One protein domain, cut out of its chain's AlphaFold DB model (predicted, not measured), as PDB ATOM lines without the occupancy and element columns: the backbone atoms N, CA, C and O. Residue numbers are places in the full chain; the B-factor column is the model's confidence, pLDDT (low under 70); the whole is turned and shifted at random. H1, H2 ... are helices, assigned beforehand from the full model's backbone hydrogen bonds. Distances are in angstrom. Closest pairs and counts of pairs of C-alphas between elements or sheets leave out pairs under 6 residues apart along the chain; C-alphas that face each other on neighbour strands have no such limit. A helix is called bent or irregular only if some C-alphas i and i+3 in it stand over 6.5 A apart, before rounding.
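AT A GLANCE: This is residues 24 to 89 of the 89 residues of an uncharacterized protein of Jaapia argillacea MUCL 33604 (UniProt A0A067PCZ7). Two long helices, H1 and H2, run side by side in opposite directions like the legs of a narrow U, joined at one end by a small loop, residues 50 to 54. The legs are loosely paired, with few close C-alphas between them, and residues 80 to 89 stick out at the far end of the H2 leg. The printed part has 66 residues with two named helices, H1 then H2, and no named strand; its class is all helix. It is only just loose, close to extended, with a radius of gyration of the C-alphas of 16.0 A, and it is a rod spanning 55 by 19 by 14 A.

IN THESE COORDINATES: H1 takes residues 24 to 49, 36.9 A from first to last C-alpha, beginning at C-alpha 24 (190.487, 161.234, 179.026). It has a kink of 36 degrees near residue 43. It is neither bent nor irregular, but only just: C-alphas 39 and 42 are 6.4 A apart. H2 takes residues 55 to 87, 46.8 A long, from C-alpha 55 (209.734, 135.600, 205.782) to C-alpha 87 (206.626, 162.259, 167.464).

HOW THE PARTS SIT: H1 and H2 are close but not clearly touching, with 2 pairs of C-alphas within 8 A; the closest are those of Ile 48 and Lys 57, 7.2 A apart. Their lines stand at a shallow tilt of 24 degrees, opposite ways, and their centres are 12.4 A apart. In H2 every O i to N i+4 pair is within hydrogen-bond range; in H1, 19 of 22 are.

THE WHOLE: The two C-alphas farthest apart are those of Arg 52 and Arg 89, 54.6 A. The printed part has no cut, and the link from H1 to H2 is tight. The mean pLDDT of the printed part is 73.4, and residues 47 to 53, 68, 82 and 84 to 89 are under 70.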
ATOM      1  N   LEU A  24     190.688 161.007 177.592       80.44
ATOM      2  CA  LEU A  24     190.487 161.234 179.026       80.44
ATOM      3  C   LEU A  24     190.259 159.974 179.858       80.44
ATOM      4  O   LEU A  24     190.823 159.920 180.952       80.44
ATOM      5  N   PRO A  25     189.483 158.965 179.410       82.75
ATOM      6  CA  PRO A  25     189.256 157.772 180.222       82.75
ATOM      7  C   PRO A  25     190.558 157.034 180.537       82.75
ATOM      8  O   PRO A  25     190.752 156.584 181.661       82.75
ATOM      9  N   SER A  26     191.479 156.970 179.574       76.94
ATOM     10  CA  SER A  26     192.773 156.299 179.726       76.94
ATOM     11  C   SER A  26     193.697 157.031 180.701       76.94
ATOM     12  O   SER A  26     194.331 156.404 181.554       76.94
ATOM     13  N   ILE A  27     193.734 158.367 180.627       79.31
ATOM     14  CA  ILE A  27     194.506 159.201 181.560       79.31
ATOM     15  C   ILE A  27     193.907 159.108 182.970       79.31
ATOM     16  O   ILE A  27     194.637 158.939 183.947       79.31
ATOM     17  N   ALA A  28     192.578 159.161 183.085       83.94
ATOM     18  CA  ALA A  28     191.884 159.037 184.360       83.94
ATOM     19  C   ALA A  28     192.106 157.658 184.999       83.94
ATOM     20  O   ALA A  28     192.449 157.588 186.175       83.94
ATOM     21  N   ALA A  29     191.982 156.569 184.234       80.38
ATOM     22  CA  ALA A  29     192.223 155.211 184.722       80.38
ATOM     23  C   ALA A  29     193.660 155.036 185.239       80.38
ATOM     24  O   ALA A  29     193.873 154.464 186.307       80.38
ATOM     25  N   THR A  30     194.632 155.598 184.520       75.88
ATOM     26  CA  THR A  30     196.042 155.630 184.922       75.88
ATOM     27  C   THR A  30     196.241 156.374 186.243       75.88
ATOM     28  O   THR A  30     196.854 155.844 187.169       75.88
ATOM     29  N   LEU A  31     195.701 157.589 186.359       81.81
ATOM     30  CA  LEU A  31     195.829 158.404 187.568       81.81
ATOM     31  C   LEU A  31     195.150 157.755 188.774       81.81
ATOM     32  O   LEU A  31     195.721 157.758 189.862       81.81
ATOM     33  N   ILE A  32     193.964 157.175 188.584       84.50
ATOM     34  CA  ILE A  32     193.230 156.470 189.642       84.50
ATOM     35  C   ILE A  32     194.031 155.259 190.123       84.50
ATOM     36  O   ILE A  32     194.179 155.080 191.330       84.50
ATOM     37  N   ALA A  33     194.599 154.467 189.207       77.75
ATOM     38  CA  ALA A  33     195.442 153.333 189.570       77.75
ATOM     39  C   ALA A  33     196.660 153.776 190.395       77.75
ATOM     40  O   ALA A  33     196.931 153.192 191.441       77.75
ATOM     41  N   VAL A  34     197.359 154.839 189.984       75.44
ATOM     42  CA  VAL A  34     198.504 155.385 190.739       75.44
ATOM     43  C   VAL A  34     198.073 155.929 192.104       75.44
ATOM     44  O   VAL A  34     198.745 155.690 193.105       75.44
ATOM     45  N   TYR A  35     196.947 156.636 192.167       80.94
ATOM     46  CA  TYR A  35     196.433 157.223 193.403       80.94
ATOM     47  C   TYR A  35     196.072 156.157 194.449       80.94
ATOM     48  O   TYR A  35     196.470 156.273 195.609       80.94
ATOM     49  N   ASP A  36     195.395 155.085 194.029       80.69
ATOM     50  CA  ASP A  36     195.047 153.943 194.887       80.69
ATOM     51  C   ASP A  36     196.297 153.240 195.464       80.69
ATOM     52  O   ASP A  36     196.323 152.765 196.604       80.69
ATOM     53  N   HIS A  37     197.402 153.262 194.716       73.19
ATOM     54  CA  HIS A  37     198.681 152.727 195.181       73.19
ATOM     55  C   HIS A  37     199.353 153.620 196.226       73.19
ATOM     56  O   HIS A  37     199.878 153.116 197.218       73.19
ATOM     57  N   ILE A  38     199.331 154.942 196.037       78.44
ATOM     58  CA  ILE A  38     199.968 155.887 196.965       78.44
ATOM     59  C   ILE A  38     199.254 155.881 198.320       78.44
ATOM     60  O   ILE A  38     199.913 155.874 199.359       78.44
ATOM     61  N   ILE A  39     197.917 155.842 198.329       81.19
ATOM     62  CA  ILE A  39     197.146 155.907 199.578       81.19
ATOM     63  C   ILE A  39     197.305 154.646 200.440       81.19
ATOM     64  O   ILE A  39     197.275 154.727 201.666       81.19
ATOM     65  N   THR A  40     197.515 153.482 199.818       72.62
ATOM     66  CA  THR A  40     197.721 152.219 200.544       72.62
ATOM     67  C   THR A  40     199.164 152.028 201.017       72.62
ATOM     68  O   THR A  40     199.393 151.283 201.968       72.62
ATOM     69  N   PHE A  41     200.130 152.732 200.422       71.75
ATOM     70  CA  PHE A  41     201.557 152.605 200.733       71.75
ATOM     71  C   PHE A  41     201.928 153.068 202.150       71.75
ATOM     72  O   PHE A  41     202.706 152.403 202.834       71.75
ATOM     73  N   ASP A  42     201.361 154.183 202.609       71.19
ATOM     74  CA  ASP A  42     201.676 154.772 203.920       71.19
ATOM     75  C   ASP A  42     201.373 153.795 205.075       71.19
ATOM     76  O   ASP A  42     202.211 153.532 205.944       71.19
ATOM     77  N   GLN A  43     200.218 153.126 204.996       70.00
ATOM     78  CA  GLN A  43     199.809 152.111 205.966       70.00
ATOM     79  C   GLN A  43     200.699 150.863 205.919       70.00
ATOM     80  O   GLN A  43     200.974 150.250 206.954       70.00
ATOM     81  N   GLU A  44     201.178 150.473 204.736       70.38
ATOM     82  CA  GLU A  44     202.094 149.340 204.595       70.38
ATOM     83  C   GLU A  44     203.458 149.624 205.209       70.38
ATOM     84  O   GLU A  44     204.026 148.750 205.869       70.38
ATOM     85  N   VAL A  45     203.976 150.843 205.041       71.06
ATOM     86  CA  VAL A  45     205.234 151.246 205.670       71.06
ATOM     87  C   VAL A  45     205.099 151.184 207.188       71.06
ATOM     88  O   VAL A  45     205.903 150.527 207.853       71.06
ATOM     89  N   GLU A  46     204.039 151.761 207.752       72.88
ATOM     90  CA  GLU A  46     203.863 151.770 209.201       72.88
ATOM     91  C   GLU A  46     203.635 150.363 209.788       72.88
ATOM     92  O   GLU A  46     204.253 150.000 210.794       72.88
ATOM     93  N   LEU A  47     202.803 149.528 209.157       67.75
ATOM     94  CA  LEU A  47     202.442 148.205 209.687       67.75
ATOM     95  C   LEU A  47     203.509 147.134 209.426       67.75
ATOM     96  O   LEU A  47     203.708 146.233 210.257       67.75
ATOM     97  N   ILE A  48     204.202 147.201 208.285       67.69
ATOM     98  CA  ILE A  48     205.173 146.179 207.882       67.69
ATOM     99  C   ILE A  48     206.577 146.532 208.370       67.69
ATOM    100  O   ILE A  48     207.217 145.649 208.955       67.69
ATOM    101  N   TRP A  49     207.026 147.785 208.199       67.12
ATOM    102  CA  TRP A  49     208.415 148.183 208.462       67.12
ATOM    103  C   TRP A  49     208.703 148.450 209.945       67.12
ATOM    104  O   TRP A  49     209.814 148.164 210.391       67.12
ATOM    105  N   ARG A  50     207.726 148.902 210.755       65.69
ATOM    106  CA  ARG A  50     207.929 149.067 212.218       65.69
ATOM    107  C   ARG A  50     207.892 147.758 213.010       65.69
ATOM    108  O   ARG A  50     208.372 147.724 214.143       65.69
ATOM    109  N   LYS A  51     207.307 146.678 212.477       67.69
ATOM    110  CA  LYS A  51     207.190 145.386 213.187       67.69
ATOM    111  C   LYS A  51     208.281 144.403 212.761       67.69
ATOM    112  O   LYS A  51     208.656 144.371 211.597       67.69
ATOM    113  N   ARG A  52     208.683 143.503 213.675       69.69
ATOM    114  CA  ARG A  52     209.645 142.399 213.438       69.69
ATOM    115  C   ARG A  52     209.485 141.766 212.043       69.69
ATOM    116  O   ARG A  52     208.369 141.422 211.636       69.69
ATOM    117  N   TRP A  53     210.601 141.645 211.327       68.62
ATOM    118  CA  TRP A  53     210.674 141.084 209.979       68.62
ATOM    119  C   TRP A  53     210.426 139.569 210.024       68.62
ATOM    120  O   TRP A  53     211.019 138.864 210.834       68.62
ATOM    121  N   SER A  54     209.520 139.082 209.173       78.25
ATOM    122  CA  SER A  54     209.197 137.659 209.001       78.25
ATOM    123  C   SER A  54     209.237 137.318 207.512       78.25
ATOM    124  O   SER A  54     208.918 138.166 206.681       78.25
ATOM    125  N   ILE A  55     209.593 136.079 207.168       74.69
ATOM    126  CA  ILE A  55     209.734 135.600 205.782       74.69
ATOM    127  C   ILE A  55     208.431 135.784 204.987       74.69
ATOM    128  O   ILE A  55     208.467 136.206 203.834       74.69
ATOM    129  N   SER A  56     207.267 135.588 205.616       74.44
ATOM    130  CA  SER A  56     205.965 135.833 204.977       74.44
ATOM    131  C   SER A  56     205.760 137.299 204.573       74.44
ATOM    132  O   SER A  56     205.099 137.560 203.574       74.44
ATOM    133  N   LYS A  57     206.360 138.264 205.291       70.19
ATOM    134  CA  LYS A  57     206.323 139.687 204.905       70.19
ATOM    135  C   LYS A  57     207.206 139.970 203.698       70.19
ATOM    136  O   LYS A  57     206.827 140.780 202.866       70.19
ATOM    137  N   VAL A  58     208.363 139.314 203.598       73.69
ATOM    138  CA  VAL A  58     209.264 139.467 202.446       73.69
ATOM    139  C   VAL A  58     208.609 138.905 201.191       73.69
ATOM    140  O   VAL A  58     208.641 139.554 200.154       73.69
ATOM    141  N   LEU A  59     207.949 137.749 201.299       78.44
ATOM    142  CA  LEU A  59     207.197 137.161 200.192       78.44
ATOM    143  C   LEU A  59     206.023 138.060 199.767       78.44
ATOM    144  O   LEU A  59     205.805 138.273 198.579       78.44
ATOM    145  N   PHE A  60     205.317 138.644 200.741       73.81
ATOM    146  CA  PHE A  60     204.248 139.612 200.495       73.81
ATOM    147  C   PHE A  60     204.766 140.883 199.802       73.81
ATOM    148  O   PHE A  60     204.193 141.309 198.802       73.81
ATOM    149  N   LEU A  61     205.888 141.445 200.269       72.12
ATOM    150  CA  LEU A  61     206.563 142.564 199.607       72.12
ATOM    151  C   LEU A  61     207.014 142.182 198.196       72.12
ATOM    152  O   LEU A  61     206.795 142.947 197.273       72.12
ATOM    153  N   MET A  62     207.601 141.007 197.982       73.19
ATOM    154  CA  MET A  62     208.030 140.593 196.644       73.19
ATOM    155  C   MET A  62     206.859 140.539 195.667       73.19
ATOM    156  O   MET A  62     206.936 141.131 194.597       73.19
ATOM    157  N   VAL A  63     205.755 139.894 196.045       78.38
ATOM    158  CA  VAL A  63     204.568 139.804 195.184       78.38
ATOM    159  C   VAL A  63     203.979 141.192 194.923       78.38
ATOM    160  O   VAL A  63     203.643 141.509 193.783       78.38
ATOM    161  N   ARG A  64     203.921 142.051 195.947       73.12
ATOM    162  CA  ARG A  64     203.361 143.398 195.812       73.12
ATOM    163  C   ARG A  64     204.250 144.337 195.001       73.12
ATOM    164  O   ARG A  64     203.745 145.026 194.130       73.12
ATOM    165  N   TYR A  65     205.563 144.338 195.214       70.88
ATOM    166  CA  TYR A  65     206.494 145.204 194.485       70.88
ATOM    167  C   TYR A  65     206.790 144.696 193.071       70.88
ATOM    168  O   TYR A  65     206.984 145.515 192.178       70.88
ATOM    169  N   CYS A  66     206.752 143.382 192.821       76.31
ATOM    170  CA  CYS A  66     206.721 142.859 191.455       76.31
ATOM    171  C   CYS A  66     205.423 143.266 190.745       76.31
ATOM    172  O   CYS A  66     205.487 143.713 189.605       76.31
ATOM    173  N   GLY A  67     204.269 143.189 191.419       72.50
ATOM    174  CA  GLY A  67     202.993 143.690 190.893       72.50
ATOM    175  C   GLY A  67     203.019 145.195 190.603       72.50
ATOM    176  O   GLY A  67     202.658 145.618 189.510       72.50
ATOM    177  N   ASN A  68     203.555 145.996 191.526       68.06
ATOM    178  CA  ASN A  68     203.767 147.432 191.329       68.06
ATOM    179  C   ASN A  68     204.733 147.700 190.171       68.06
ATOM    180  O   ASN A  68     204.508 148.611 189.384       68.06
ATOM    181  N   GLY A  69     205.786 146.892 190.031       77.12
ATOM    182  CA  GLY A  69     206.719 146.963 188.909       77.12
ATOM    183  C   GLY A  69     206.039 146.689 187.570       77.12
ATOM    184  O   GLY A  69     206.305 147.392 186.602       77.12
ATOM    185  N   VAL A  70     205.105 145.733 187.523       77.94
ATOM    186  CA  VAL A  70     204.270 145.478 186.339       77.94
ATOM    187  C   VAL A  70     203.375 146.677 186.041       77.94
ATOM    188  O   VAL A  70     203.297 147.091 184.892       77.94
ATOM    189  N   ILE A  71     202.750 147.280 187.054       72.94
ATOM    190  CA  ILE A  71     201.905 148.467 186.868       72.94
ATOM    191  C   ILE A  71     202.736 149.641 186.344       72.94
ATOM    192  O   ILE A  71     202.363 150.250 185.349       72.94
ATOM    193  N   VAL A  72     203.903 149.910 186.928       77.69
ATOM    194  CA  VAL A  72     204.828 150.950 186.449       77.69
ATOM    195  C   VAL A  72     205.324 150.653 185.033       77.69
ATOM    196  O   VAL A  72     205.422 151.573 184.227       77.69
ATOM    197  N   ALA A  73     205.596 149.392 184.695       79.44
ATOM    198  CA  ALA A  73     205.992 149.002 183.344       79.44
ATOM    199  C   ALA A  73     204.857 149.215 182.333       79.44
ATOM    200  O   ALA A  73     205.096 149.767 181.265       79.44
ATOM    201  N   VAL A  74     203.619 148.848 182.676       77.94
ATOM    202  CA  VAL A  74     202.431 149.088 181.839       77.94
ATOM    203  C   VAL A  74     202.191 150.584 181.650       77.94
ATOM    204  O   VAL A  74     201.921 151.020 180.534       77.94
ATOM    205  N   LEU A  75     202.360 151.384 182.706       72.50
ATOM    206  CA  LEU A  75     202.316 152.841 182.612       72.50
ATOM    207  C   LEU A  75     203.434 153.382 181.720       72.50
ATOM    208  O   LEU A  75     203.170 154.215 180.863       72.50
ATOM    209  N   GLY A  76     204.665 152.893 181.872       79.50
ATOM    210  CA  GLY A  76     205.800 153.278 181.034       79.50
ATOM    211  C   GLY A  76     205.583 152.944 179.558       79.50
ATOM    212  O   GLY A  76     205.859 153.778 178.700       79.50
ATOM    213  N   ILE A  77     205.020 151.769 179.261       81.44
ATOM    214  CA  ILE A  77     204.631 151.363 177.905       81.44
ATOM    215  C   ILE A  77     203.552 152.311 177.377       81.44
ATOM    216  O   ILE A  77     203.720 152.883 176.308       81.44
ATOM    217  N   PHE A  78     202.499 152.569 178.153       74.44
ATOM    218  CA  PHE A  78     201.440 153.501 177.765       74.44
ATOM    219  C   PHE A  78     201.970 154.920 177.487       74.44
ATOM    220  O   PHE A  78     201.622 155.527 176.477       74.44
ATOM    221  N   PHE A  79     202.863 155.433 178.338       72.44
ATOM    222  CA  PHE A  79     203.544 156.711 178.117       72.44
ATOM    223  C   PHE A  79     204.435 156.687 176.873       72.44
ATOM    224  O   PHE A  79     204.514 157.693 176.171       72.44
ATOM    225  N   SER A  80     205.087 155.561 176.576       74.19
ATOM    226  CA  SER A  80     205.904 155.424 175.369       74.19
ATOM    227  C   SER A  80     205.062 155.438 174.091       74.19
ATOM    228  O   SER A  80     205.452 156.107 173.140       74.19
ATOM    229  N   GLU A  81     203.877 154.815 174.100       73.06
ATOM    230  CA  GLU A  81     202.910 154.857 172.990       73.06
ATOM    231  C   GLU A  81     202.353 156.275 172.778       73.06
ATOM    232  O   GLU A  81     202.205 156.746 171.652       73.06
ATOM    233  N   VAL A  82     202.090 157.003 173.869       68.94
ATOM    234  CA  VAL A  82     201.711 158.423 173.798       68.94
ATOM    235  C   VAL A  82     202.856 159.271 173.236       68.94
ATOM    236  O   VAL A  82     202.630 160.153 172.412       68.94
ATOM    237  N   SER A  83     204.097 158.991 173.640       70.25
ATOM    238  CA  SER A  83     205.268 159.753 173.207       70.25
ATOM    239  C   SER A  83     205.607 159.525 171.733       70.25
ATOM    240  O   SER A  83     206.084 160.456 171.088       70.25
ATOM    241  N   THR A  84     205.392 158.323 171.190       65.12
ATOM    242  CA  THR A  84     205.595 158.026 169.762       65.12
ATOM    243  C   THR A  84     204.477 158.598 168.895       65.12
ATOM    244  O   THR A  84     204.756 159.057 167.789       65.12
ATOM    245  N   ALA A  85     203.239 158.643 169.399       62.44
ATOM    246  CA  ALA A  85     202.113 159.274 168.714       62.44
ATOM    247  C   ALA A  85     202.309 160.788 168.508       62.44
ATOM    248  O   ALA A  85     201.934 161.316 167.463       62.44
ATOM    249  N   GLU A  86     202.939 161.472 169.468       60.22
ATOM    250  CA  GLU A  86     203.292 162.894 169.353       60.22
ATOM    251  C   GLU A  86     204.508 163.138 168.437       60.22
ATOM    252  O   GLU A  86     204.615 164.198 167.833       60.22
ATOM    253  N   LEU A  87     205.416 162.162 168.300       62.59
ATOM    254  CA  LEU A  87     206.626 162.259 167.464       62.59
ATOM    255  C   LEU A  87     206.364 162.022 165.963       62.59
ATOM    256  O   LEU A  87     207.197 162.381 165.133       62.59
ATOM    257  N   PHE A  88     205.236 161.395 165.614       61.22
ATOM    258  CA  PHE A  88     204.836 161.075 164.233       61.22
ATOM    259  C   PHE A  88     203.763 162.013 163.649       61.22
ATOM    260  O   PHE A  88     203.309 161.790 162.524       61.22
ATOM    261  N   ARG A  89     203.360 163.047 164.392       47.19
ATOM    262  CA  ARG A  89     202.515 164.150 163.916       47.19
ATOM    263  C   ARG A  89     203.377 165.357 163.561       47.19
ATOM    264  O   ARG A  89     203.019 166.032 162.571       47.19
TER     265      ARG A  89